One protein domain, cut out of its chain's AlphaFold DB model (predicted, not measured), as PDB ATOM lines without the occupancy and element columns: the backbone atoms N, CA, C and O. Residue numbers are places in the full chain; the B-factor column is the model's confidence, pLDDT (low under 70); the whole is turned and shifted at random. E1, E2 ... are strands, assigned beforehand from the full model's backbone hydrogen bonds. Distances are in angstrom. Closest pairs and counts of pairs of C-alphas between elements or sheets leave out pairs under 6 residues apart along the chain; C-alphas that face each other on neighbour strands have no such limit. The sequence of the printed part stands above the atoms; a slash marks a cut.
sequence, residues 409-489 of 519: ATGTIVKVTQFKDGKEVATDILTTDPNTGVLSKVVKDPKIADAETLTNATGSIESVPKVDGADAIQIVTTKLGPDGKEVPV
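Overview. This is residues 409 to 489 of the 519 residues of an uncharacterized protein of Arthrobotrys oligospora (strain ATCC 24927 / CBS 115.81 / DSM 1491) (UniProt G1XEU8). A strongly twisted sheet of five antiparallel strands makes the body, and a wide loop, residues 445 to 471, swings out from the end of edge strand E3 and comes back over one face of the sheet to E4. The printed part has 81 residues with no named helix; its strands follow as E1 to E5 and stand in the order E3 E2 E1 E4 E5. The class is all strand, though the strands hold 37 of the 81 residues. The whole is compact, with a radius of gyration of the C-alphas of 13.0 A and spans of 36 by 25 by 20 A.

Arrangement. Start at E1, residues 412 to 420, and pass through a tight link into E2, residues 423 to 432, which bends by 50 degrees at residue 426. In this hairpin, look for N 416 and O 428, 2.8 A apart. E3, residues 439 to 444, forms a hairpin with E2, with N 429 and O 443 2.9 A apart. E1 E2 E3 are a meander, each strand the antiparallel neighbour of the one before. With E4, residues 472 to 480, they form a Greek key, the fourth strand pairing back with the first; N 415 and O 476 are 2.8 A apart. E5, residues 486 to 488, makes a hairpin with E4 at 114 degrees between directions; N 479 and O 487 are 2.9 A apart. E3 and E4 are apart.

Along the chain. Find C-alpha 412 at (-36.050, 7.415, 87.471); from there E1 runs 26.2 A. E2 runs 26.8 A, E3 14.3 A and E4 25.7 A. E5 spans 6.3 A and ends at C-alpha 488, (-34.422, 1.770, 79.143).

Size, cuts and confidence. The C-alphas farthest apart, of Asp 421 and Asn 435, are 38.7 A apart. The printed part has no cut, and the link from E3 to E4 is long, 27 residues. Look for pLDDT under 70 at residues 409, 440 to 463 and 488 to 489.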
ATOM      1  N   ALA A 409     -35.335   4.756  93.844       64.50
ATOM      2  CA  ALA A 409     -34.791   4.811  92.495       64.50
ATOM      3  C   ALA A 409     -34.649   6.276  92.042       64.50
ATOM      4  O   ALA A 409     -35.492   6.829  91.342       64.50
ATOM      5  N   THR A 410     -33.584   6.934  92.501       72.19
ATOM      6  CA  THR A 410     -33.322   8.347  92.216       72.19
ATOM      7  C   THR A 410     -32.978   8.561  90.737       72.19
ATOM      8  O   THR A 410     -32.229   7.796  90.125       72.19
ATOM      9  N   GLY A 411     -33.547   9.611  90.135       79.12
ATOM     10  CA  GLY A 411     -33.378   9.890  88.702       79.12
ATOM     11  C   GLY A 411     -34.135   8.930  87.773       79.12
ATOM     12  O   GLY A 411     -33.798   8.828  86.590       79.12
ATOM     13  N   THR A 412     -35.149   8.228  88.286       84.31
ATOM     14  CA  THR A 412     -36.050   7.415  87.471       84.31
ATOM     15  C   THR A 412     -37.181   8.265  86.895       84.31
ATOM     16  O   THR A 412     -37.865   9.013  87.598       84.31
ATOM     17  N   ILE A 413     -37.384   8.121  85.586       88.56
ATOM     18  CA  ILE A 413     -38.551   8.626  84.873       88.56
ATOM     19  C   ILE A 413     -39.542   7.468  84.730       88.56
ATOM     20  O   ILE A 413     -39.190   6.383  84.265       88.56
ATOM     21  N   VAL A 414     -40.794   7.705  85.104       90.81
ATOM     22  CA  VAL A 414     -41.913   6.792  84.865       90.81
ATOM     23  C   VAL A 414     -42.844   7.455  83.856       90.81
ATOM     24  O   VAL A 414     -43.566   8.395  84.177       90.81
ATOM     25  N   LYS A 415     -42.822   6.972  82.614       92.25
ATOM     26  CA  LYS A 415     -43.742   7.403  81.563       92.25
ATOM     27  C   LYS A 415     -45.024   6.577  81.654       92.25
ATOM     28  O   LYS A 415     -44.988   5.361  81.462       92.25
ATOM     29  N   VAL A 416     -46.145   7.231  81.936       93.19
ATOM     30  CA  VAL A 416     -47.481   6.628  81.977       93.19
ATOM     31  C   VAL A 416     -48.228   7.047  80.718       93.19
ATOM     32  O   VAL A 416     -48.558   8.216  80.545       93.19
ATOM     33  N   THR A 417     -48.490   6.096  79.826       92.25
ATOM     34  CA  THR A 417     -49.182   6.330  78.556       92.25
ATOM     35  C   THR A 417     -50.542   5.639  78.577       92.25
ATOM     36  O   THR A 417     -50.632   4.424  78.755       92.25
ATOM     37  N   GLN A 418     -51.613   6.408  78.402       92.75
ATOM     38  CA  GLN A 418     -52.993   5.927  78.356       92.75
ATOM     39  C   GLN A 418     -53.434   5.749  76.899       92.75
ATOM     40  O   GLN A 418     -53.128   6.580  76.040       92.75
ATOM     41  N   PHE A 419     -54.184   4.684  76.624       94.19
ATOM     42  CA  PHE A 419     -54.676   4.328  75.295       94.19
ATOM     43  C   PHE A 419     -56.203   4.238  75.260       94.19
ATOM     44  O   PHE A 419     -56.843   3.995  76.284       94.19
ATOM     45  N   LYS A 420     -56.769   4.430  74.067       94.00
ATOM     46  CA  LYS A 420     -58.179   4.224  73.721       94.00
ATOM     47  C   LYS A 420     -58.263   3.638  72.318       94.00
ATOM     48  O   LYS A 420     -57.673   4.202  71.394       94.00
ATOM     49  N   ASP A 421     -58.940   2.504  72.147       93.94
ATOM     50  CA  ASP A 421     -59.053   1.800  70.858       93.94
ATOM     51  C   ASP A 421     -57.675   1.509  70.213       93.94
ATOM     52  O   ASP A 421     -57.499   1.541  68.992       93.94
ATOM     53  N   GLY A 422     -56.654   1.271  71.048       90.06
ATOM     54  CA  GLY A 422     -55.268   1.048  70.622       90.06
ATOM     55  C   GLY A 422     -54.499   2.294  70.154       90.06
ATOM     56  O   GLY A 422     -53.394   2.150  69.634       90.06
ATOM     57  N   LYS A 423     -55.040   3.506  70.333       92.12
ATOM     58  CA  LYS A 423     -54.344   4.779  70.083       92.12
ATOM     59  C   LYS A 423     -53.970   5.457  71.394       92.12
ATOM     60  O   LYS A 423     -54.758   5.446  72.330       92.12
ATOM     61  N   GLU A 424     -52.790   6.061  71.444       93.81
ATOM     62  CA  GLU A 424     -52.357   6.901  72.565       93.81
ATOM     63  C   GLU A 424     -53.278   8.129  72.696       93.81
ATOM     64  O   GLU A 424     -53.525   8.825  71.710       93.81
ATOM     65  N   VAL A 425     -53.804   8.366  73.903       93.75
ATOM     66  CA  VAL A 425     -54.700   9.497  74.235       93.75
ATOM     67  C   VAL A 425     -54.186  10.387  75.364       93.75
ATOM     68  O   VAL A 425     -54.659  11.510  75.502       93.75
ATOM     69  N   ALA A 426     -53.219   9.916  76.153       93.19
ATOM     70  CA  ALA A 426     -52.450  10.734  77.086       93.19
ATOM     71  C   ALA A 426     -51.070  10.125  77.324       93.19
ATOM     72  O   ALA A 426     -50.923   8.905  77.341       93.19
ATOM     73  N   THR A 427     -50.087  10.986  77.569       92.12
ATOM     74  CA  THR A 427     -48.787  10.614  78.125       92.12
ATOM     75  C   THR A 427     -48.451  11.605  79.230       92.12
ATOM     76  O   THR A 427     -48.327  12.807  78.983       92.12
ATOM     77  N   ASP A 428     -48.274  11.069  80.432       92.38
ATOM     78  CA  ASP A 428     -47.830  11.775  81.624       92.38
ATOM     79  C   ASP A 428     -46.440  11.252  82.004       92.38
ATOM     80  O   ASP A 428     -46.226  10.049  82.174       92.38
ATOM     81  N   ILE A 429     -45.465  12.150  82.106       90.25
ATOM     82  CA  ILE A 429     -44.096  11.817  82.510       90.25
ATOM     83  C   ILE A 429     -43.945  12.169  83.985       90.25
ATOM     84  O   ILE A 429     -43.922  13.349  84.330       90.25
ATOM     85  N   LEU A 430     -43.831  11.156  84.842       90.31
ATOM     86  CA  LEU A 430     -43.564  11.297  86.270       90.31
ATOM     87  C   LEU A 430     -42.055  11.230  86.530       90.31
ATOM     88  O   LEU A 430     -41.393  10.288  86.094       90.31
ATOM     89  N   THR A 431     -41.503  12.178  87.286       86.25
ATOM     90  CA  THR A 431     -40.115  12.091  87.783       86.25
ATOM     91  C   THR A 431     -40.081  11.878  89.292       86.25
ATOM     92  O   THR A 431     -40.744  12.617  90.028       86.25
ATOM     93  N   THR A 432     -39.264  10.933  89.761       84.88
ATOM     94  CA  THR A 432     -38.933  10.795  91.189       84.88
ATOM     95  C   THR A 432     -38.047  11.955  91.645       84.88
ATOM     96  O   THR A 432     -37.013  12.218  91.022       84.88
ATOM     97  N   ASP A 433     -38.398  12.611  92.747       79.06
ATOM     98  CA  ASP A 433     -37.503  13.537  93.437       79.06
ATOM     99  C   ASP A 433     -36.275  12.773  93.987       79.06
ATOM    100  O   ASP A 433     -36.434  11.725  94.622       79.06
ATOM    101  N   PRO A 434     -35.040  13.257  93.751       70.69
ATOM    102  CA  PRO A 434     -33.825  12.509  94.070       70.69
ATOM    103  C   PRO A 434     -33.482  12.462  95.567       70.69
ATOM    104  O   PRO A 434     -32.581  11.716  95.938       70.69
ATOM    105  N   ASN A 435     -34.155  13.238  96.422       72.88
ATOM    106  CA  ASN A 435     -33.891  13.273  97.864       72.88
ATOM    107  C   ASN A 435     -34.914  12.451  98.660       72.88
ATOM    108  O   ASN A 435     -34.595  11.914  99.716       72.88
ATOM    109  N   THR A 436     -36.147  12.371  98.158       76.12
ATOM    110  CA  THR A 436     -37.296  11.761  98.846       76.12
ATOM    111  C   THR A 436     -37.799  10.481  98.177       76.12
ATOM    112  O   THR A 436     -38.534   9.722  98.803       76.12
ATOM    113  N   GLY A 437     -37.448  10.234  96.909       71.88
ATOM    114  CA  GLY A 437     -37.991   9.135  96.102       71.88
ATOM    115  C   GLY A 437     -39.450   9.331  95.665       71.88
ATOM    116  O   GLY A 437     -39.980   8.506  94.925       71.88
ATOM    117  N   VAL A 438     -40.104  10.419  96.088       75.75
ATOM    118  CA  VAL A 438     -41.518  10.696  95.804       75.75
ATOM    119  C   VAL A 438     -41.695  11.111  94.343       75.75
ATOM    120  O   VAL A 438     -40.904  11.882  93.799       75.75
ATOM    121  N   LEU A 439     -42.746  10.606  93.694       76.19
ATOM    122  CA  LEU A 439     -43.165  11.048  92.364       76.19
ATOM    123  C   LEU A 439     -43.786  12.447  92.496       76.19
ATOM    124  O   LEU A 439     -44.838  12.601  93.115       76.19
ATOM    125  N   SER A 440     -43.104  13.459  91.952       68.94
ATOM    126  CA  SER A 440     -43.348  14.869  92.327       68.94
ATOM    127  C   SER A 440     -43.675  15.799  91.158       68.94
ATOM    128  O   SER A 440     -43.960  16.978  91.366       68.94
ATOM    129  N   LYS A 441     -43.585  15.321  89.912       65.75
ATOM    130  CA  LYS A 441     -43.748  16.170  88.727       65.75
ATOM    131  C   LYS A 441     -44.325  15.385  87.562       65.75
ATOM    132  O   LYS A 441     -43.640  14.519  87.032       65.75
ATOM    133  N   VAL A 442     -45.543  15.742  87.158       68.69
ATOM    134  CA  VAL A 442     -46.144  15.363  85.874       68.69
ATOM    135  C   VAL A 442     -45.708  16.384  84.824       68.69
ATOM    136  O   VAL A 442     -46.023  17.568  84.939       68.69
ATOM    137  N   VAL A 443     -45.006  15.942  83.784       69.00
ATOM    138  CA  VAL A 443     -44.846  16.707  82.540       69.00
ATOM    139  C   VAL A 443     -45.728  16.057  81.481       69.00
ATOM    140  O   VAL A 443     -45.513  14.899  81.124       69.00
ATOM    141  N   LYS A 444     -46.723  16.794  80.982       67.44
ATOM    142  CA  LYS A 444     -47.575  16.346  79.873       67.44
ATOM    143  C   LYS A 444     -46.842  16.496  78.541       67.44
ATOM    144  O   LYS A 444     -46.164  17.506  78.338       67.44
ATOM    145  N   ASP A 445     -47.000  15.538  77.624       60.41
ATOM    146  CA  ASP A 445     -46.540  15.731  76.238       60.41
ATOM    147  C   ASP A 445     -47.383  16.857  75.586       60.41
ATOM    148  O   ASP A 445     -48.613  16.747  75.535       60.41
ATOM    149  N   PRO A 446     -46.765  17.945  75.080       42.16
ATOM    150  CA  PRO A 446     -47.475  19.114  74.548       42.16
ATOM    151  C   PRO A 446     -48.275  18.856  73.256       42.16
ATOM    152  O   PRO A 446     -48.888  19.782  72.730       42.16
ATOM    153  N   LYS A 447     -48.285  17.632  72.714       49.19
ATOM    154  CA  LYS A 447     -49.068  17.264  71.518       49.19
ATOM    155  C   LYS A 447     -50.569  17.069  71.767       49.19
ATOM    156  O   LYS A 447     -51.295  16.825  70.806       49.19
ATOM    157  N   ILE A 448     -51.033  17.139  73.016       49.09
ATOM    158  CA  ILE A 448     -52.421  16.843  73.399       49.09
ATOM    159  C   ILE A 448     -53.041  18.111  73.996       49.09
ATOM    160  O   ILE A 448     -52.710  18.510  75.108       49.09
ATOM    161  N   ALA A 449     -53.903  18.773  73.219       35.19
ATOM    162  CA  ALA A 449     -54.290  20.169  73.450       35.19
ATOM    163  C   ALA A 449     -55.262  20.408  74.626       35.19
ATOM    164  O   ALA A 449     -55.330  21.528  75.124       35.19
ATOM    165  N   ASP A 450     -55.984  19.377  75.080       37.28
ATOM    166  CA  ASP A 450     -57.219  19.542  75.869       37.28
ATOM    167  C   ASP A 450     -57.144  18.984  77.312       37.28
ATOM    168  O   ASP A 450     -58.170  18.669  77.912       37.28
ATOM    169  N   ALA A 451     -55.947  18.809  77.887       36.06
ATOM    170  CA  ALA A 451     -55.773  18.119  79.174       36.06
ATOM    171  C   ALA A 451     -55.332  19.054  80.328       36.06
ATOM    172  O   ALA A 451     -54.146  19.372  80.443       36.06
ATOM    173  N   GLU A 452     -56.246  19.384  81.253       34.22
ATOM    174  CA  GLU A 452     -56.052  20.309  82.396       34.22
ATOM    175  C   GLU A 452     -54.722  20.152  83.160       34.22
ATOM    176  O   GLU A 452     -54.293  19.046  83.500       34.22
ATOM    177  N   THR A 453     -54.049  21.269  83.449       31.97
ATOM    178  CA  THR A 453     -52.721  21.273  84.078       31.97
ATOM    179  C   THR A 453     -52.790  20.972  85.579       31.97
ATOM    180  O   THR A 453     -53.160  21.832  86.370       31.97
ATOM    181  N   LEU A 454     -52.352  19.779  85.985       34.16
ATOM    182  CA  LEU A 454     -52.092  19.455  87.391       34.16
ATOM    183  C   LEU A 454     -50.732  20.009  87.824       34.16
ATOM    184  O   LEU A 454     -49.683  19.444  87.511       34.16
ATOM    185  N   THR A 455     -50.750  21.103  88.577       31.00
ATOM    186  CA  THR A 455     -49.608  21.564  89.370       31.00
ATOM    187  C   THR A 455     -49.674  20.965  90.779       31.00
ATOM    188  O   THR A 455     -50.695  21.059  91.451       31.00
ATOM    189  N   ASN A 456     -48.554  20.394  91.238       31.83
ATOM    190  CA  ASN A 456     -48.321  19.888  92.604       31.83
ATOM    191  C   ASN A 456     -49.091  18.618  93.030       31.83
ATOM    192  O   ASN A 456     -49.614  18.550  94.140       31.83
ATOM    193  N   ALA A 457     -49.077  17.566  92.205       36.25
ATOM    194  CA  ALA A 457     -49.401  16.213  92.666       36.25
ATOM    195  C   ALA A 457     -48.138  15.485  93.178       36.25
ATOM    196  O   ALA A 457     -47.414  14.868  92.399       36.25
ATOM    197  N   THR A 458     -47.879  15.542  94.488       35.78
ATOM    198  CA  THR A 458     -47.072  14.527  95.192       35.78
ATOM    199  C   THR A 458     -47.981  13.346  95.516       35.78
ATOM    200  O   THR A 458     -48.843  13.479  96.387       35.78
ATOM    201  N   GLY A 459     -47.840  12.212  94.825       48.75
ATOM    202  CA  GLY A 459     -48.828  11.135  94.951       48.75
ATOM    203  C   GLY A 459     -48.479   9.790  94.314       48.75
ATOM    204  O   GLY A 459     -47.522   9.651  93.554       48.75
ATOM    205  N   SER A 460     -49.297   8.792  94.668       58.44
ATOM    206  CA  SER A 460     -49.357   7.456  94.054       58.44
ATOM    207  C   SER A 460     -49.624   7.555  92.547       58.44
ATOM    208  O   SER A 460     -50.228   8.515  92.083       58.44
ATOM    209  N   ILE A 461     -49.279   6.525  91.768       58.72
ATOM    210  CA  ILE A 461     -49.670   6.439  90.343       58.72
ATOM    211  C   ILE A 461     -51.203   6.491  90.168       58.72
ATOM    212  O   ILE A 461     -51.694   6.917  89.127       58.72
ATOM    213  N   GLU A 462     -51.966   6.150  91.207       60.16
ATOM    214  CA  GLU A 462     -53.427   6.302  91.263       60.16
ATOM    215  C   GLU A 462     -53.906   7.764  91.192       60.16
ATOM    216  O   GLU A 462     -55.067   7.998  90.865       60.16
ATOM    217  N   SER A 463     -53.038   8.756  91.447       67.94
ATOM    218  CA  SER A 463     -53.360  10.179  91.263       67.94
ATOM    219  C   SER A 463     -53.152  10.681  89.828       67.94
ATOM    220  O   SER A 463     -53.378  11.861  89.565       67.94
ATOM    221  N   VAL A 464     -52.709   9.831  88.891       75.75
ATOM    222  CA  VAL A 464     -52.680  10.182  87.463       75.75
ATOM    223  C   VAL A 464     -54.127  10.209  86.949       75.75
ATOM    224  O   VAL A 464     -54.799   9.175  86.988       75.75
ATOM    225  N   PRO A 465     -54.643  11.357  86.466       77.31
ATOM    226  CA  PRO A 465     -56.036  11.466  86.049       77.31
ATOM    227  C   PRO A 465     -56.304  10.559  84.849       77.31
ATOM    228  O   PRO A 465     -55.643  10.648  83.809       77.31
ATOM    229  N   LYS A 466     -57.303   9.684  84.973       81.19
ATOM    230  CA  LYS A 466     -57.718   8.823  83.868       81.19
ATOM    231  C   LYS A 466     -58.409   9.657  82.785       81.19
ATOM    232  O   LYS A 466     -59.362  10.371  83.077       81.19
ATOM    233  N   VAL A 467     -57.981   9.519  81.530       84.88
ATOM    234  CA  VAL A 467     -58.676  10.128  80.385       84.88
ATOM    235  C   VAL A 467     -59.969   9.373  80.081       84.88
ATOM    236  O   VAL A 467     -60.003   8.138  80.064       84.88
ATOM    237  N   ASP A 468     -61.041  10.118  79.807       85.31
ATOM    238  CA  ASP A 468     -62.376   9.550  79.642       85.31
ATOM    239  C   ASP A 468     -62.471   8.545  78.482       85.31
ATOM    240  O   ASP A 468     -62.282   8.830  77.290       85.31
ATOM    241  N   GLY A 469     -62.799   7.311  78.857       86.62
ATOM    242  CA  GLY A 469     -62.855   6.164  77.959       86.62
ATOM    243  C   GLY A 469     -61.500   5.573  77.563       86.62
ATOM    244  O   GLY A 469     -61.473   4.832  76.589       86.62
ATOM    245  N   ALA A 470     -60.402   5.856  78.275       89.88
ATOM    246  CA  ALA A 470     -59.169   5.080  78.131       89.88
ATOM    247  C   ALA A 470     -59.394   3.602  78.529       89.88
ATOM    248  O   ALA A 470     -59.956   3.310  79.598       89.88
ATOM    249  N   ASP A 471     -58.959   2.679  77.665       92.38
ATOM    250  CA  ASP A 471     -59.170   1.227  77.760       92.38
ATOM    251  C   ASP A 471     -57.914   0.444  78.183       92.38
ATOM    252  O   ASP A 471     -58.034  -0.655  78.729       92.38
ATOM    253  N   ALA A 472     -56.722   1.022  78.014       89.56
ATOM    254  CA  ALA A 472     -55.458   0.458  78.480       89.56
ATOM    255  C   ALA A 472     -54.493   1.537  78.999       89.56
ATOM    256  O   ALA A 472     -54.560   2.701  78.611       89.56
ATOM    257  N   ILE A 473     -53.568   1.131  79.872       89.00
ATOM    258  CA  ILE A 473     -52.481   1.970  80.386       89.00
ATOM    259  C   ILE A 473     -51.173   1.187  80.251       89.00
ATOM    260  O   ILE A 473     -51.100   0.021  80.638       89.00
ATOM    261  N   GLN A 474     -50.144   1.833  79.713       92.00
ATOM    262  CA  GLN A 474     -48.772   1.344  79.660       92.00
ATOM    263  C   GLN A 474     -47.914   2.184  80.605       92.00
ATOM    264  O   GLN A 474     -47.981   3.410  80.583       92.00
ATOM    265  N   ILE A 475     -47.087   1.527  81.412       90.62
ATOM    266  CA  ILE A 475     -46.120   2.185  82.290       90.62
ATOM    267  C   ILE A 475     -44.729   1.761  81.822       90.62
ATOM    268  O   ILE A 475     -44.441   0.566  81.743       90.62
ATOM    269  N   VAL A 476     -43.887   2.731  81.470       90.12
ATOM    270  CA  VAL A 476     -42.509   2.512  81.021       90.12
ATOM    271  C   VAL A 476     -41.566   3.247  81.958       90.12
ATOM    272  O   VAL A 476     -41.628   4.467  82.089       90.12
ATOM    273  N   THR A 477     -40.672   2.496  82.589       86.50
ATOM    274  CA  THR A 477     -39.679   3.028  83.524       86.50
ATOM    275  C   THR A 477     -38.336   3.161  82.809       86.50
ATOM    276  O   THR A 477     -37.762   2.165  82.361       86.50
ATOM    277  N   THR A 478     -37.823   4.384  82.695       88.38
ATOM    278  CA  THR A 478     -36.509   4.693  82.116       88.38
ATOM    279  C   THR A 478     -35.609   5.327  83.173       88.38
ATOM    280  O   THR A 478     -36.056   6.061  84.056       88.38
ATOM    281  N   LYS A 479     -34.312   5.020  83.117       84.62
ATOM    282  CA  LYS A 479     -33.305   5.666  83.959       84.62
ATOM    283  C   LYS A 479     -32.624   6.744  83.130       84.62
ATOM    284  O   LYS A 479     -32.216   6.477  82.001       84.62
ATOM    285  N   LEU A 480     -32.477   7.943  83.681       76.44
ATOM    286  CA  LEU A 480     -31.626   8.951  83.058       76.44
ATOM    287  C   LEU A 480     -30.163   8.498  83.140       76.44
ATOM    288  O   LEU A 480     -29.637   8.232  84.222       76.44
ATOM    289  N   GLY A 481     -29.509   8.403  81.984       75.94
ATOM    290  CA  GLY A 481     -28.062   8.276  81.899       75.94
ATOM    291  C   GLY A 481     -27.363   9.543  82.411       75.94
ATOM    292  O   GLY A 481     -27.979  10.610  82.480       75.94
ATOM    293  N   PRO A 482     -26.060   9.474  82.740       71.56
ATOM    294  CA  PRO A 482     -25.288  10.643  83.172       71.56
ATOM    295  C   PRO A 482     -25.155  11.727  82.084       71.56
ATOM    296  O   PRO A 482     -24.771  12.851  82.389       71.56
ATOM    297  N   ASP A 483     -25.482  11.410  80.828       80.38
ATOM    298  CA  ASP A 483     -25.577  12.345  79.702       80.38
ATOM    299  C   ASP A 483     -26.992  12.929  79.501       80.38
ATOM    300  O   ASP A 483     -27.244  13.613  78.509       80.38
ATOM    301  N   GLY A 484     -27.925  12.649  80.419       72.75
ATOM    302  CA  GLY A 484     -29.309  13.120  80.372       72.75
ATOM    303  C   GLY A 484     -30.208  12.386  79.373       72.75
ATOM    304  O   GLY A 484     -31.337  12.823  79.160       72.75
ATOM    305  N   LYS A 485     -29.748  11.291  78.750       78.56
ATOM    306  CA  LYS A 485     -30.578  10.492  77.836       78.56
ATOM    307  C   LYS A 485     -31.360   9.413  78.576       78.56
ATOM    308  O   LYS A 485     -30.887   8.845  79.557       78.56
ATOM    309  N   GLU A 486     -32.545   9.091  78.068       78.19
ATOM    310  CA  GLU A 486     -33.321   7.946  78.542       78.19
ATOM    311  C   GLU A 486     -32.607   6.638  78.182       78.19
ATOM    312  O   GLU A 486     -32.479   6.279  77.010       78.19
ATOM    313  N   VAL A 487     -32.167   5.906  79.203       74.38
ATOM    314  CA  VAL A 487     -31.730   4.518  79.075       74.38
ATOM    315  C   VAL A 487     -32.902   3.641  79.527       74.38
ATOM    316  O   VAL A 487     -33.383   3.807  80.656       74.38
ATOM    317  N   PRO A 488     -33.412   2.717  78.689       60.91
ATOM    318  CA  PRO A 488     -34.422   1.770  79.143       60.91
ATOM    319  C   PRO A 488     -33.852   0.963  80.309       60.91
ATOM    320  O   PRO A 488     -32.705   0.514  80.244       60.91
ATOM    321  N   VAL A 489     -34.640   0.766  81.370       59.75
ATOM    322  CA  VAL A 489     -34.240  -0.118  82.472       59.75
ATOM    323  C   VAL A 489     -34.345  -1.559  81.980       59.75
ATOM    324  O   VAL A 489     -35.333  -2.254  82.204       59.75
TER     325      VAL A 489